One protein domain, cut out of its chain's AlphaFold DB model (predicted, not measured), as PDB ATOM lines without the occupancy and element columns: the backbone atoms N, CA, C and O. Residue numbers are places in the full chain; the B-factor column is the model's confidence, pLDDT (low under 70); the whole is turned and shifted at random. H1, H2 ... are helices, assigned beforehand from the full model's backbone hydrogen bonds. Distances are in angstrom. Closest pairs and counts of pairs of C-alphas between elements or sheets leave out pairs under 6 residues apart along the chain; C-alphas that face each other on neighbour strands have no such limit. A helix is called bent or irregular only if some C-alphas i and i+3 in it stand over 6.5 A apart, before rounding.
ATOM      1  N   LYS A   2     -45.994  -0.499  37.091       57.19
ATOM      2  CA  LYS A   2     -45.220   0.718  37.454       57.19
ATOM      3  C   LYS A   2     -45.374   1.068  38.943       57.19
ATOM      4  O   LYS A   2     -44.374   1.116  39.637       57.19
ATOM      5  N   LYS A   3     -46.618   1.144  39.434       58.81
ATOM      6  CA  LYS A   3     -46.959   1.462  40.837       58.81
ATOM      7  C   LYS A   3     -46.354   0.484  41.865       58.81
ATOM      8  O   LYS A   3     -45.818   0.927  42.868       58.81
ATOM      9  N   LEU A   4     -46.381  -0.826  41.588       59.69
ATOM     10  CA  LEU A   4     -45.762  -1.861  42.440       59.69
ATOM     11  C   LEU A   4     -44.231  -1.779  42.431       59.69
ATOM     12  O   LEU A   4     -43.630  -1.772  43.495       59.69
ATOM     13  N   PHE A   5     -43.606  -1.643  41.256       64.00
ATOM     14  CA  PHE A   5     -42.152  -1.486  41.142       64.00
ATOM     15  C   PHE A   5     -41.651  -0.278  41.930       64.00
ATOM     16  O   PHE A   5     -40.735  -0.409  42.728       64.00
ATOM     17  N   THR A   6     -42.293   0.879  41.760       64.88
ATOM     18  CA  THR A   6     -41.913   2.088  42.492       64.88
ATOM     19  C   THR A   6     -42.152   1.927  43.996       64.88
ATOM     20  O   THR A   6     -41.325   2.378  44.771       64.88
ATOM     21  N   LYS A   7     -43.215   1.223  44.420       63.56
ATOM     22  CA  LYS A   7     -43.487   0.931  45.839       63.56
ATOM     23  C   LYS A   7     -42.410   0.041  46.474       63.56
ATOM     24  O   LYS A   7     -41.944   0.356  47.562       63.56
ATOM     25  N   TYR A   8     -42.003  -1.043  45.810       67.50
ATOM     26  CA  TYR A   8     -40.965  -1.940  46.333       67.50
ATOM     27  C   TYR A   8     -39.574  -1.324  46.260       67.50
ATOM     28  O   TYR A   8     -38.814  -1.448  47.213       67.50
ATOM     29  N   LEU A   9     -39.259  -0.613  45.173       68.69
ATOM     30  CA  LEU A   9     -37.993   0.099  45.061       68.69
ATOM     31  C   LEU A   9     -37.907   1.157  46.164       68.69
ATOM     32  O   LEU A   9     -36.940   1.155  46.903       68.69
ATOM     33  N   PHE A  10     -38.959   1.954  46.376       67.69
ATOM     34  CA  PHE A  10     -39.026   2.925  47.470       67.69
ATOM     35  C   PHE A  10     -38.842   2.291  48.859       67.69
ATOM     36  O   PHE A  10     -38.125   2.845  49.684       67.69
ATOM     37  N   ALA A  11     -39.421   1.110  49.113       66.75
ATOM     38  CA  ALA A  11     -39.192   0.385  50.363       66.75
ATOM     39  C   ALA A  11     -37.716  -0.021  50.533       66.75
ATOM     40  O   ALA A  11     -37.157   0.160  51.611       66.75
ATOM     41  N   VAL A  12     -37.063  -0.490  49.464       67.75
ATOM     42  CA  VAL A  12     -35.621  -0.794  49.462       67.75
ATOM     43  C   VAL A  12     -34.779   0.473  49.659       67.75
ATOM     44  O   VAL A  12     -33.770   0.433  50.354       67.75
ATOM     45  N   LEU A  13     -35.212   1.618  49.124       66.62
ATOM     46  CA  LEU A  13     -34.542   2.911  49.310       66.62
ATOM     47  C   LEU A  13     -34.697   3.511  50.712       66.62
ATOM     48  O   LEU A  13     -33.959   4.436  51.038       66.62
ATOM     49  N   LEU A  14     -35.655   3.042  51.515       68.56
ATOM     50  CA  LEU A  14     -35.836   3.474  52.907       68.56
ATOM     51  C   LEU A  14     -34.952   2.697  53.885       68.56
ATOM     52  O   LEU A  14     -34.658   3.203  54.966       68.56
ATOM     53  N   ILE A  15     -34.487   1.508  53.499       69.69
ATOM     54  CA  ILE A  15     -33.543   0.688  54.274       69.69
ATOM     55  C   ILE A  15     -32.318   1.485  54.770       69.69
ATOM     56  O   ILE A  15     -31.974   1.338  55.935       69.69
ATOM     57  N   PRO A  16     -31.678   2.368  53.987       59.09
ATOM     58  CA  PRO A  16     -30.488   3.109  54.415       59.09
ATOM     59  C   PRO A  16     -30.811   4.170  55.452       59.09
ATOM     60  O   PRO A  16     -30.040   4.381  56.378       59.09
ATOM     61  N   VAL A  17     -31.977   4.807  55.315       65.88
ATOM     62  CA  VAL A  17     -32.502   5.755  56.301       65.88
ATOM     63  C   VAL A  17     -32.787   5.020  57.611       65.88
ATOM     64  O   VAL A  17     -32.399   5.490  58.675       65.88
ATOM     65  N   PHE A  18     -33.380   3.825  57.536       65.94
ATOM     66  CA  PHE A  18     -33.590   2.956  58.696       65.94
ATOM     67  C   PHE A  18     -32.273   2.500  59.336       65.94
ATOM     68  O   PHE A  18     -32.143   2.549  60.555       65.94
ATOM     69  N   ILE A  19     -31.282   2.102  58.537       64.25
ATOM     70  CA  ILE A  19     -29.951   1.708  59.013       64.25
ATOM     71  C   ILE A  19     -29.250   2.895  59.686       64.25
ATOM     72  O   ILE A  19     -28.706   2.732  60.772       64.25
ATOM     73  N   LEU A  20     -29.323   4.099  59.112       61.12
ATOM     74  CA  LEU A  20     -28.804   5.324  59.729       61.12
ATOM     75  C   LEU A  20     -29.503   5.640  61.059       61.12
ATOM     76  O   LEU A  20     -28.825   5.980  62.023       61.12
ATOM     77  N   MET A  21     -30.831   5.486  61.144       65.25
ATOM     78  CA  MET A  21     -31.568   5.638  62.408       65.25
ATOM     79  C   MET A  21     -31.124   4.612  63.459       65.25
ATOM     80  O   MET A  21     -30.972   4.962  64.627       65.25
ATOM     81  N   ILE A  22     -30.883   3.366  63.047       66.12
ATOM     82  CA  ILE A  22     -30.368   2.294  63.908       66.12
ATOM     83  C   ILE A  22     -28.956   2.646  64.397       66.12
ATOM     84  O   ILE A  22     -28.720   2.648  65.600       66.12
ATOM     85  N   PHE A  23     -28.030   3.019  63.510       58.72
ATOM     86  CA  PHE A  23     -26.677   3.431  63.905       58.72
ATOM     87  C   PHE A  23     -26.683   4.655  64.817       58.72
ATOM     88  O   PHE A  23     -25.950   4.680  65.799       58.72
ATOM     89  N   TYR A  24     -27.541   5.639  64.551       59.97
ATOM     90  CA  TYR A  24     -27.735   6.773  65.450       59.97
ATOM     91  C   TYR A  24     -28.182   6.313  66.849       59.97
ATOM     92  O   TYR A  24     -27.652   6.780  67.857       59.97
ATOM     93  N   TRP A  25     -29.100   5.345  66.921       59.91
ATOM     94  CA  TRP A  25     -29.586   4.780  68.183       59.91
ATOM     95  C   TRP A  25     -28.533   3.943  68.926       59.91
ATOM     96  O   TRP A  25     -28.513   3.940  70.160       59.91
ATOM     97  N   PHE A  26     -27.635   3.264  68.205       56.53
ATOM     98  CA  PHE A  26     -26.596   2.386  68.764       56.53
ATOM     99  C   PHE A  26     -25.203   3.023  68.881       56.53
ATOM    100  O   PHE A  26     -24.306   2.389  69.423       56.53
ATOM    101  N   SER A  27     -25.006   4.259  68.414       53.19
ATOM    102  CA  SER A  27     -23.743   4.991  68.578       53.19
ATOM    103  C   SER A  27     -23.517   5.315  70.058       53.19
ATOM    104  O   SER A  27     -24.074   6.285  70.581       53.19
ATOM    105  N   ASP A  28     -22.819   4.420  70.753       45.19
ATOM    106  CA  ASP A  28     -22.533   4.494  72.182       45.19
ATOM    107  C   ASP A  28     -21.758   5.769  72.536       45.19
ATOM    108  O   ASP A  28     -21.007   6.302  71.718       45.19
ATOM    109  N   LYS A  29     -21.924   6.252  73.774       48.75
ATOM    110  CA  LYS A  29     -21.335   7.523  74.246       48.75
ATOM    111  C   LYS A  29     -19.803   7.587  74.132       48.75
ATOM    112  O   LYS A  29     -19.271   8.690  74.088       48.75
ATOM    113  N   ASP A  30     -19.132   6.439  74.021       45.41
ATOM    114  CA  ASP A  30     -17.673   6.322  74.118       45.41
ATOM    115  C   ASP A  30     -17.018   5.560  72.946       45.41
ATOM    116  O   ASP A  30     -15.837   5.207  73.001       45.41
ATOM    117  N   ALA A  31     -17.744   5.307  71.852       43.97
ATOM    118  CA  ALA A  31     -17.177   4.619  70.693       43.97
ATOM    119  C   ALA A  31     -16.344   5.578  69.815       43.97
ATOM    120  O   ALA A  31     -16.839   6.190  68.875       43.97
ATOM    121  N   ALA A  50     -21.697  21.772  64.317       74.81
ATOM    122  CA  ALA A  50     -20.983  20.597  64.800       74.81
ATOM    123  C   ALA A  50     -21.403  19.320  64.055       74.81
ATOM    124  O   ALA A  50     -20.556  18.486  63.740       74.81
ATOM    125  N   ILE A  51     -22.691  19.171  63.721       74.88
ATOM    126  CA  ILE A  51     -23.186  18.012  62.958       74.88
ATOM    127  C   ILE A  51     -22.651  18.032  61.522       74.88
ATOM    128  O   ILE A  51     -22.152  17.015  61.043       74.88
ATOM    129  N   LEU A  52     -22.732  19.176  60.837       80.19
ATOM    130  CA  LEU A  52     -22.313  19.309  59.436       80.19
ATOM    131  C   LEU A  52     -20.798  19.158  59.241       80.19
ATOM    132  O   LEU A  52     -20.353  18.746  58.169       80.19
ATOM    133  N   ARG A  53     -20.004  19.492  60.262       81.81
ATOM    134  CA  ARG A  53     -18.541  19.354  60.249       81.81
ATOM    135  C   ARG A  53     -18.044  18.000  60.744       81.81
ATOM    136  O   ARG A  53     -16.855  17.730  60.631       81.81
ATOM    137  N   ASN A  54     -18.911  17.149  61.289       80.56
ATOM    138  CA  ASN A  54     -18.473  15.883  61.856       80.56
ATOM    139  C   ASN A  54     -18.079  14.895  60.733       80.56
ATOM    140  O   ASN A  54     -18.945  14.459  59.962       80.56
ATOM    141  N   PRO A  55     -16.800  14.487  60.653       80.38
ATOM    142  CA  PRO A  55     -16.315  13.619  59.588       80.38
ATOM    143  C   PRO A  55     -16.947  12.223  59.644       80.38
ATOM    144  O   PRO A  55     -17.181  11.622  58.596       80.38
ATOM    145  N   ILE A  56     -17.306  11.726  60.835       81.94
ATOM    146  CA  ILE A  56     -17.982  10.433  60.999       81.94
ATOM    147  C   ILE A  56     -19.374  10.488  60.371       81.94
ATOM    148  O   ILE A  56     -19.752   9.566  59.648       81.94
ATOM    149  N   TYR A  57     -20.131  11.566  60.589       79.31
ATOM    150  CA  TYR A  57     -21.454  11.713  59.979       79.31
ATOM    151  C   TYR A  57     -21.381  11.892  58.470       79.31
ATOM    152  O   TYR A  57     -22.146  11.244  57.757       79.31
ATOM    153  N   ASN A  58     -20.442  12.697  57.974       84.75
ATOM    154  CA  ASN A  58     -20.235  12.862  56.538       84.75
ATOM    155  C   ASN A  58     -19.856  11.527  55.871       84.75
ATOM    156  O   ASN A  58     -20.452  11.147  54.860       84.75
ATOM    157  N   PHE A  59     -18.942  10.760  56.475       82.81
ATOM    158  CA  PHE A  59     -18.518   9.457  55.957       82.81
ATOM    159  C   PHE A  59     -19.604   8.390  56.050       82.81
ATOM    160  O   PHE A  59     -19.792   7.608  55.115       82.81
ATOM    161  N   SER A  60     -20.368   8.390  57.142       82.44
ATOM    162  CA  SER A  60     -21.516   7.502  57.315       82.44
ATOM    163  C   SER A  60     -22.592   7.820  56.281       82.44
ATOM    164  O   SER A  60     -23.043   6.925  55.573       82.44
ATOM    165  N   ALA A  61     -22.964   9.092  56.118       85.19
ATOM    166  CA  ALA A  61     -23.944   9.510  55.121       85.19
ATOM    167  C   ALA A  61     -23.516   9.089  53.708       85.19
ATOM    168  O   ALA A  61     -24.334   8.539  52.970       85.19
ATOM    169  N   PHE A  62     -22.239   9.262  53.356       87.06
ATOM    170  CA  PHE A  62     -21.699   8.821  52.072       87.06
ATOM    171  C   PHE A  62     -21.808   7.296  51.905       87.06
ATOM    172  O   PHE A  62     -22.428   6.805  50.956       87.06
ATOM    173  N   THR A  63     -21.249   6.548  52.860       83.69
ATOM    174  CA  THR A  63     -21.160   5.080  52.833       83.69
ATOM    175  C   THR A  63     -22.527   4.415  52.859       83.69
ATOM    176  O   THR A  63     -22.719   3.389  52.219       83.69
ATOM    177  N   PHE A  64     -23.505   4.992  53.554       82.56
ATOM    178  CA  PHE A  64     -24.851   4.440  53.578       82.56
ATOM    179  C   PHE A  64     -25.704   4.911  52.413       82.56
ATOM    180  O   PHE A  64     -26.591   4.176  52.032       82.56
ATOM    181  N   THR A  65     -25.480   6.078  51.813       84.94
ATOM    182  CA  THR A  65     -26.401   6.592  50.784       84.94
ATOM    183  C   THR A  65     -26.027   6.118  49.382       84.94
ATOM    184  O   THR A  65     -26.877   5.633  48.631       84.94
ATOM    185  N   TYR A  66     -24.751   6.226  49.008       83.69
ATOM    186  CA  TYR A  66     -24.329   6.020  47.621       83.69
ATOM    187  C   TYR A  66     -24.319   4.557  47.148       83.69
ATOM    188  O   TYR A  66     -24.696   4.326  45.995       83.69
ATOM    189  N   PRO A  67     -24.021   3.540  47.981       84.06
ATOM    190  CA  PRO A  67     -24.209   2.145  47.580       84.06
ATOM    191  C   PRO A  67     -25.653   1.815  47.194       84.06
ATOM    192  O   PRO A  67     -25.880   1.013  46.290       84.06
ATOM    193  N   ILE A  68     -26.643   2.482  47.797       82.94
ATOM    194  CA  ILE A  68     -28.048   2.303  47.417       82.94
ATOM    195  C   ILE A  68     -28.383   2.951  46.090       82.94
ATOM    196  O   ILE A  68     -29.267   2.454  45.393       82.94
ATOM    197  N   TYR A  69     -27.662   3.992  45.682       84.12
ATOM    198  CA  TYR A  69     -27.843   4.530  44.337       84.12
ATOM    199  C   TYR A  69     -27.407   3.486  43.327       84.12
ATOM    200  O   TYR A  69     -28.170   3.154  42.424       84.12
ATOM    201  N   ILE A  70     -26.209   2.928  43.521       82.56
ATOM    202  CA  ILE A  70     -25.654   1.886  42.655       82.56
ATOM    203  C   ILE A  70     -26.602   0.683  42.616       82.56
ATOM    204  O   ILE A  70     -26.990   0.246  41.533       82.56
ATOM    205  N   LEU A  71     -27.045   0.198  43.780       82.56
ATOM    206  CA  LEU A  71     -27.986  -0.915  43.876       82.56
ATOM    207  C   LEU A  71     -29.320  -0.595  43.189       82.56
ATOM    208  O   LEU A  71     -29.847  -1.417  42.445       82.56
ATOM    209  N   GLY A  72     -29.878   0.595  43.401       82.31
ATOM    210  CA  GLY A  72     -31.147   0.986  42.797       82.31
ATOM    211  C   GLY A  72     -31.053   1.126  41.279       82.31
ATOM    212  O   GLY A  72     -31.931   0.624  40.578       82.31
ATOM    213  N   TYR A  73     -29.977   1.716  40.753       84.00
ATOM    214  CA  TYR A  73     -29.717   1.753  39.311       84.00
ATOM    215  C   TYR A  73     -29.520   0.346  38.732       84.00
ATOM    216  O   TYR A  73     -30.075   0.047  37.673       84.00
ATOM    217  N   LEU A  74     -28.823  -0.545  39.446       81.19
ATOM    218  CA  LEU A  74     -28.679  -1.950  39.060       81.19
ATOM    219  C   LEU A  74     -30.038  -2.662  39.005       81.19
ATOM    220  O   LEU A  74     -30.339  -3.339  38.026       81.19
ATOM    221  N   ILE A  75     -30.894  -2.474  40.013       81.44
ATOM    222  CA  ILE A  75     -32.249  -3.036  40.031       81.44
ATOM    223  C   ILE A  75     -33.050  -2.517  38.830       81.44
ATOM    224  O   ILE A  75     -33.643  -3.304  38.095       81.44
ATOM    225  N   ILE A  76     -33.050  -1.204  38.580       82.12
ATOM    226  CA  ILE A  76     -33.740  -0.600  37.429       82.12
ATOM    227  C   ILE A  76     -33.273  -1.226  36.108       82.12
ATOM    228  O   ILE A  76     -34.106  -1.580  35.264       82.12
ATOM    229  N   PHE A  77     -31.961  -1.410  35.963       80.94
ATOM    230  CA  PHE A  77     -31.349  -2.055  34.809       80.94
ATOM    231  C   PHE A  77     -31.790  -3.521  34.655       80.94
ATOM    232  O   PHE A  77     -32.237  -3.908  33.575       80.94
ATOM    233  N   LEU A  78     -31.769  -4.318  35.732       79.00
ATOM    234  CA  LEU A  78     -32.228  -5.719  35.732       79.00
ATOM    235  C   LEU A  78     -33.705  -5.846  35.331       79.00
ATOM    236  O   LEU A  78     -34.078  -6.744  34.577       79.00
ATOM    237  N   PHE A  79     -34.546  -4.901  35.757       78.06
ATOM    238  CA  PHE A  79     -35.953  -4.822  35.349       78.06
ATOM    239  C   PHE A  79     -36.164  -4.251  33.935       78.06
ATOM    240  O   PHE A  79     -37.313  -4.025  33.537       78.06
ATOM    241  N   ARG A  80     -35.084  -4.027  33.171       78.06
ATOM    242  CA  ARG A  80     -35.087  -3.486  31.802       78.06
ATOM    243  C   ARG A  80     -35.896  -2.195  31.701       78.06
ATOM    244  O   ARG A  80     -36.731  -2.022  30.809       78.06
ATOM    245  N   ARG A  81     -35.693  -1.296  32.660       78.50
ATOM    246  CA  ARG A  81     -36.299   0.035  32.677       78.50
ATOM    247  C   ARG A  81     -35.242   1.101  32.429       78.50
ATOM    248  O   ARG A  81     -34.073   0.893  32.729       78.50
ATOM    249  N   PHE A  82     -35.671   2.238  31.893       81.62
ATOM    250  CA  PHE A  82     -34.788   3.365  31.611       81.62
ATOM    251  C   PHE A  82     -35.056   4.518  32.562       81.62
ATOM    252  O   PHE A  82     -36.204   4.909  32.784       81.62
ATOM    253  N   THR A  83     -33.977   5.044  33.121       86.38
ATOM    254  CA  THR A  83     -33.953   6.264  33.926       86.38
ATOM    255  C   THR A  83     -33.879   7.493  33.035       86.38
ATOM    256  O   THR A  83     -33.442   7.407  31.888       86.38
ATOM    257  N   ASP A  84     -34.266   8.641  33.575       87.81
ATOM    258  CA  ASP A  84     -34.089   9.908  32.882       87.81
ATOM    259  C   ASP A  84     -32.597  10.265  32.846       87.81
ATOM    260  O   ASP A  84     -31.918  10.281  33.875       87.81
ATOM    261  N   PHE A  85     -32.081  10.520  31.644       85.38
ATOM    262  CA  PHE A  85     -30.660  10.757  31.413       85.38
ATOM    263  C   PHE A  85     -30.119  11.939  32.223       85.38
ATOM    264  O   PHE A  85     -29.050  11.825  32.827       85.38
ATOM    265  N   PHE A  86     -30.870  13.043  32.300       88.50
ATOM    266  CA  PHE A  86     -30.435  14.242  33.015       88.50
ATOM    267  C   PHE A  86     -30.329  13.981  34.516       88.50
ATOM    268  O   PHE A  86     -29.326  14.334  35.133       88.50
ATOM    269  N   TYR A  87     -31.319  13.305  35.105       88.00
ATOM    270  CA  TYR A  87     -31.279  12.965  36.530       88.00
ATOM    271  C   TYR A  87     -30.192  11.935  36.848       88.00
ATOM    272  O   TYR A  87     -29.586  12.005  37.918       88.00
ATOM    273  N   SER A  88     -29.921  11.000  35.933       87.62
ATOM    274  CA  SER A  88     -28.846  10.018  36.100       87.62
ATOM    275  C   SER A  88     -27.474  10.678  36.089       87.62
ATOM    276  O   SER A  88     -26.706  10.460  37.026       87.62
ATOM    277  N   ILE A  89     -27.181  11.528  35.096       89.38
ATOM    278  CA  ILE A  89     -25.921  12.284  35.057       89.38
ATOM    279  C   ILE A  89     -25.778  13.132  36.310       89.38
ATOM    280  O   ILE A  89     -24.748  13.069  36.966       89.38
ATOM    281  N   LEU A  90     -26.823  13.865  36.687       91.81
ATOM    282  CA  LEU A  90     -26.757  14.761  37.832       91.81
ATOM    283  C   LEU A  90     -26.535  13.992  39.147       91.81
ATOM    284  O   LEU A  90     -25.726  14.412  39.972       91.81
ATOM    285  N   SER A  91     -27.158  12.817  39.312       89.81
ATOM    286  CA  SER A  91     -26.900  11.923  40.454       89.81
ATOM    287  C   SER A  91     -25.448  11.433  40.494       89.81
ATOM    288  O   SER A  91     -24.833  11.416  41.560       89.81
ATOM    289  N   VAL A  92     -24.892  11.038  39.342       89.56
ATOM    290  CA  VAL A  92     -23.506  10.555  39.228       89.56
ATOM    291  C   VAL A  92     -22.511  11.689  39.475       89.56
ATOM    292  O   VAL A  92     -21.555  11.504  40.222       89.56
ATOM    293  N   SER A  93     -22.752  12.877  38.919       92.94
ATOM    294  CA  SER A  93     -21.928  14.063  39.156       92.94
ATOM    295  C   SER A  93     -21.900  14.442  40.634       92.94
ATOM    296  O   SER A  93     -20.828  14.724  41.164       92.94
ATOM    297  N   ILE A  94     -23.049  14.394  41.318       93.44
ATOM    298  CA  ILE A  94     -23.116  14.630  42.764       93.44
ATOM    299  C   ILE A  94     -22.307  13.583  43.526       93.44
ATOM    300  O   ILE A  94     -21.544  13.962  44.406       93.44
ATOM    301  N   LEU A  95     -22.431  12.293  43.190       91.88
ATOM    302  CA  LEU A  95     -21.649  11.226  43.824       91.88
ATOM    303  C   LEU A  95     -20.145  11.477  43.678       91.88
ATOM    304  O   LEU A  95     -19.427  11.444  44.674       91.88
ATOM    305  N   ILE A  96     -19.677  11.765  42.460       92.56
ATOM    306  CA  ILE A  96     -18.257  12.024  42.182       92.56
ATOM    307  C   ILE A  96     -17.773  13.253  42.952       92.56
ATOM    308  O   ILE A  96     -16.713  13.212  43.573       92.56
ATOM    309  N   LEU A  97     -18.554  14.337  42.955       94.44
ATOM    310  CA  LEU A  97     -18.207  15.550  43.688       94.44
ATOM    311  C   LEU A  97     -18.119  15.286  45.196       94.44
ATOM    312  O   LEU A  97     -17.152  15.700  45.830       94.44
ATOM    313  N   ASN A  98     -19.089  14.563  45.763       93.00
ATOM    314  CA  ASN A  98     -19.098  14.205  47.182       93.00
ATOM    315  C   ASN A  98     -17.908  13.303  47.541       93.00
ATOM    316  O   ASN A  98     -17.258  13.520  48.559       93.00
ATOM    317  N   TYR A  99     -17.569  12.352  46.665       92.56
ATOM    318  CA  TYR A  99     -16.387  11.507  46.809       92.56
ATOM    319  C   TYR A  99     -15.103  12.348  46.825       92.56
ATOM    320  O   TYR A  99     -14.303  12.242  47.742       92.56
ATOM    321  N   ILE A 100     -14.905  13.255  45.869       94.75
ATOM    322  CA  ILE A 100     -13.704  14.107  45.861       94.75
ATOM    323  C   ILE A 100     -13.637  14.973  47.129       94.75
ATOM    324  O   ILE A 100     -12.583  15.090  47.755       94.75
ATOM    325  N   LEU A 101     -14.762  15.567  47.532       93.44
ATOM    326  CA  LEU A 101     -14.814  16.438  48.702       93.44
ATOM    327  C   LEU A 101     -14.523  15.689  50.005       93.44
ATOM    328  O   LEU A 101     -13.820  16.244  50.845       93.44
ATOM    329  N   ILE A 102     -15.005  14.451  50.169       92.50
ATOM    330  CA  ILE A 102     -14.803  13.706  51.418       92.50
ATOM    331  C   ILE A 102     -13.345  13.283  51.613       92.50
ATOM    332  O   ILE A 102     -12.857  13.301  52.739       92.50
ATOM    333  N   PHE A 103     -12.634  12.965  50.526       91.06
ATOM    334  CA  PHE A 103     -11.201  12.655  50.578       91.06
ATOM    335  C   PHE A 103     -10.333  13.900  50.780       91.06
ATOM    336  O   PHE A 103      -9.302  13.817  51.443       91.06
ATOM    337  N   ASN A 104     -10.743  15.051  50.239       93.81
ATOM    338  CA  ASN A 104      -9.995  16.300  50.392       93.81
ATOM    339  C   ASN A 104     -10.198  16.949  51.768       93.81
ATOM    340  O   ASN A 104      -9.251  17.474  52.347       93.81
ATOM    341  N   ASN A 105     -11.435  16.975  52.266       92.00
ATOM    342  CA  ASN A 105     -11.776  17.543  53.565       92.00
ATOM    343  C   ASN A 105     -13.070  16.903  54.109       92.00
ATOM    344  O   ASN A 105     -14.166  17.364  53.768       92.00
ATOM    345  N   PRO A 106     -12.972  15.892  54.991       87.19
ATOM    346  CA  PRO A 106     -14.141  15.208  55.539       87.19
ATOM    347  C   PRO A 106     -14.964  16.076  56.509       87.19
ATOM    348  O   PRO A 106     -16.106  15.731  56.809       87.19
ATOM    349  N   GLU A 107     -14.440  17.221  56.961       87.88
ATOM    350  CA  GLU A 107     -15.157  18.190  57.808       87.88
ATOM    351  C   GLU A 107     -15.902  19.262  56.992       87.88
ATOM    352  O   GLU A 107     -16.443  20.233  57.532       87.88
ATOM    353  N   ASN A 108     -15.933  19.125  55.664       90.00
ATOM    354  CA  ASN A 108     -16.604  20.090  54.811       90.00
ATOM    355  C   ASN A 108     -18.127  20.063  55.033       90.00
ATOM    356  O   ASN A 108     -18.812  19.092  54.707       90.00
ATOM    357  N   ARG A 109     -18.660  21.199  55.499       87.62
ATOM    358  CA  ARG A 109     -20.084  21.432  55.801       87.62
ATOM    359  C   ARG A 109     -21.040  21.083  54.658       87.62
ATOM    360  O   ARG A 109     -22.222  20.864  54.907       87.62
ATOM    361  N   ILE A 110     -20.567  21.091  53.410       91.19
ATOM    362  CA  ILE A 110     -21.415  20.844  52.239       91.19
ATOM    363  C   ILE A 110     -21.675  19.356  51.973       91.19
ATOM    364  O   ILE A 110     -22.614  19.043  51.249       91.19
ATOM    365  N   LEU A 111     -20.901  18.437  52.564       90.62
ATOM    366  CA  LEU A 111     -20.967  16.995  52.276       90.62
ATOM    367  C   LEU A 111     -22.345  16.390  52.578       90.62
ATOM    368  O   LEU A 111     -22.970  15.773  51.708       90.62
ATOM    369  N   LEU A 112     -22.854  16.609  53.793       85.62
ATOM    370  CA  LEU A 112     -24.183  16.158  54.218       85.62
ATOM    371  C   LEU A 112     -25.312  16.759  53.352       85.62
ATOM    372  O   LEU A 112     -26.078  15.984  52.770       85.62
ATOM    373  N   PRO A 113     -25.410  18.094  53.178       88.12
ATOM    374  CA  PRO A 113     -26.401  18.711  52.296       88.12
ATOM    375  C   PRO A 113     -26.333  18.199  50.855       88.12
ATOM    376  O   PRO A 113     -27.366  17.917  50.251       88.12
ATOM    377  N   LEU A 114     -25.126  18.026  50.311       91.06
ATOM    378  CA  LEU A 114     -24.916  17.518  48.958       91.06
ATOM    379  C   LEU A 114     -25.362  16.051  48.829       91.06
ATOM    380  O   LEU A 114     -25.939  15.671  47.808       91.06
ATOM    381  N   THR A 115     -25.173  15.245  49.877       89.56
ATOM    382  CA  THR A 115     -25.657  13.855  49.944       89.56
ATOM    383  C   THR A 115     -27.187  13.804  49.959       89.56
ATOM    384  O   THR A 115     -27.791  13.048  49.197       89.56
ATOM    385  N   ILE A 116     -27.828  14.655  50.769       86.81
ATOM    386  CA  ILE A 116     -29.295  14.777  50.831       86.81
ATOM    387  C   ILE A 116     -29.853  15.231  49.479       86.81
ATOM    388  O   ILE A 116     -30.815  14.648  48.973       86.81
ATOM    389  N   PHE A 117     -29.235  16.240  48.863       89.12
ATOM    390  CA  PHE A 117     -29.651  16.750  47.560       89.12
ATOM    391  C   PHE A 117     -29.549  15.673  46.474       89.12
ATOM    392  O   PHE A 117     -30.515  15.433  45.746       89.12
ATOM    393  N   GLY A 118     -28.428  14.945  46.431       88.75
ATOM    394  CA  GLY A 118     -28.269  13.783  45.556       88.75
ATOM    395  C   GLY A 118     -29.375  12.748  45.752       88.75
ATOM    396  O   GLY A 118     -29.867  12.181  44.774       88.75
ATOM    397  N   PHE A 119     -29.826  12.546  46.994       87.12
ATOM    398  CA  PHE A 119     -30.803  11.505  47.306       87.12
ATOM    399  C   PHE A 119     -32.183  11.874  46.792       87.12
ATOM    400  O   PHE A 119     -32.871  11.042  46.199       87.12
ATOM    401  N   ILE A 120     -32.554  13.145  46.932       87.88
ATOM    402  CA  ILE A 120     -33.791  13.686  46.372       87.88
ATOM    403  C   ILE A 120     -33.808  13.498  44.851       87.88
ATOM    404  O   ILE A 120     -34.789  12.997  44.300       87.88
ATOM    405  N   ILE A 121     -32.718  13.842  44.163       88.75
ATOM    406  CA  ILE A 121     -32.609  13.700  42.702       88.75
ATOM    407  C   ILE A 121     -32.715  12.241  42.275       88.75
ATOM    408  O   ILE A 121     -33.426  11.927  41.320       88.75
ATOM    409  N   PHE A 122     -32.058  11.346  43.003       87.06
ATOM    410  CA  PHE A 122     -32.134   9.917  42.750       87.06
ATOM    411  C   PHE A 122     -33.565   9.373  42.913       87.06
ATOM    412  O   PHE A 122     -34.060   8.661  42.036       87.06
ATOM    413  N   ILE A 123     -34.279   9.775  43.970       84.81
ATOM    414  CA  ILE A 123     -35.694   9.434  44.165       84.81
ATOM    415  C   ILE A 123     -36.547   9.958  43.000       84.81
ATOM    416  O   ILE A 123     -37.363   9.218  42.445       84.81
ATOM    417  N   LEU A 124     -36.351  11.213  42.584       85.88
ATOM    418  CA  LEU A 124     -37.069  11.787  41.442       85.88
ATOM    419  C   LEU A 124     -36.809  10.996  40.152       85.88
ATOM    420  O   LEU A 124     -37.745  10.736  39.391       85.88
ATOM    421  N   ASN A 125     -35.572  10.547  39.937       87.31
ATOM    422  CA  ASN A 125     -35.207   9.714  38.792       87.31
ATOM    423  C   ASN A 125     -35.953   8.368  38.790       87.31
ATOM    424  O   ASN A 125     -36.421   7.882  37.755       87.31
ATOM    425  N   ILE A 126     -36.134   7.786  39.976       83.56
ATOM    426  CA  ILE A 126     -36.896   6.551  40.180       83.56
ATOM    427  C   ILE A 126     -38.387   6.719  39.853       83.56
ATOM    428  O   ILE A 126     -39.032   5.821  39.301       83.56
ATOM    429  N   PHE A 127     -38.970   7.877  40.149       80.06
ATOM    430  CA  PHE A 127     -40.356   8.152  39.757       80.06
ATOM    431  C   PHE A 127     -40.498   8.389  38.249       80.06
ATOM    432  O   PHE A 127     -41.505   7.993  37.642       80.06
ATOM    433  N   LYS A 128     -39.470   8.975  37.628       81.62
ATOM    434  CA  LYS A 128     -39.411   9.226  36.183       81.62
ATOM    435  C   LYS A 128     -39.056   7.999  35.346       81.62
ATOM    436  O   LYS A 128     -39.218   8.040  34.132       81.62
ATOM    437  N   THR A 129     -38.676   6.883  35.963       80.44
ATOM    438  CA  THR A 129     -38.273   5.677  35.232       80.44
ATOM    439  C   THR A 129     -39.409   5.123  34.359       80.44
ATOM    440  O   THR A 129     -40.544   4.913  34.816       80.44
ATOM    441  N   THR A 130     -39.104   4.831  33.095       75.25
ATOM    442  CA  THR A 130     -40.044   4.299  32.098       75.25
ATOM    443  C   THR A 130     -39.713   2.848  31.740       75.25
ATOM    444  O   THR A 130     -38.618   2.344  31.993       75.25
ATOM    445  N   LYS A 131     -40.699   2.111  31.209       67.50
ATOM    446  CA  LYS A 131     -40.449   0.775  30.646       67.50
ATOM    447  C   LYS A 131     -39.748   0.923  29.298       67.50
ATOM    448  O   LYS A 131     -40.038   1.868  28.574       67.50
ATOM    449  N   ASN A 132     -38.887  -0.032  28.954       60.66
ATOM    450  CA  ASN A 132     -38.200  -0.051  27.669       60.66
ATOM    451  C   ASN A 132     -39.201  -0.025  26.488       60.66
ATOM    452  O   ASN A 132     -39.981  -0.976  26.346       60.66
ATOM    453  N   PRO A 133     -39.189   1.019  25.633       53.50
ATOM    454  CA  PRO A 133     -40.134   1.144  24.524       53.50
ATOM    455  C   PRO A 133     -40.025  -0.000  23.503       53.50
ATOM    456  O   PRO A 133     -41.035  -0.358  22.901       53.50
TER     457      PRO A 133
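Overview. This is residues 2 to 31 and 50 to 133 of the 143 residues of an uncharacterized protein of Chryseobacterium sp (UniProt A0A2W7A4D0). The longest helix, H1, runs nearly straight through its arms H1a and H1b along one side of a triangle of long helices, H3, H4 and H5. H1a, H3, H4 and H5 form an up-and-down bundle, each running against the one before, and residues 25 to 31 stick out. The printed part has 114 residues with five named helices, H1 to H5 in order, and no named strand: all helix. It is compact, with a radius of gyration of the C-alphas of 15.3 A, and elongated, spanning 53 by 28 by 17 A.

Along the chain. Find C-alpha 2 at (-45.220, 0.718, 37.454), where H1, residues 2 to 26, begins; assigned as one helix by its hydrogen bonds, it is bent, with C-alphas 13 and 16 6.5 A apart. H1a is residues 2 to 13, 16.1 A, and H1b residues 16 to 26, 14.9 A. H2 is residues 50 to 53. H3, residues 55 to 78, runs 34.6 A, H4, residues 85 to 104, 28.6 A, and H5, residues 111 to 128, 25.7 A to C-alpha 128 at (-39.411, 9.226, 36.183).

Arrangement. Look at Pro 16 and Phe 64, the closest C-alphas of H1b and H3 at 5.9 A: these touch, opposite ways at a shallow tilt of 30 degrees. H3, the hub, touches H5 the same way at 16 degrees, closest at C-alphas 58 and 112, 5.6 A. The helical hairpin H4 and H5 touches closest at C-alphas 87 and 125, 5.6 A. H2 and H5 are close but not clearly touching, with C-alphas 52 and 112 closest at 6.4 A. Every O i to N i+4 pair is within hydrogen-bond range in H1a, H1b, H4 and H5, and 18 of 20 in H3; H2 is too short for one.

Size, cuts and confidence. Asp 30 and Pro 133 have the C-alphas farthest apart, 54.7 A. Residues 32 to 49 are not printed, and C-alphas 31 and 50 are 17.5 A apart across the cut. Of the links printed whole, none is long. Residues 2 to 31 and 131 to 133 have pLDDT under 70.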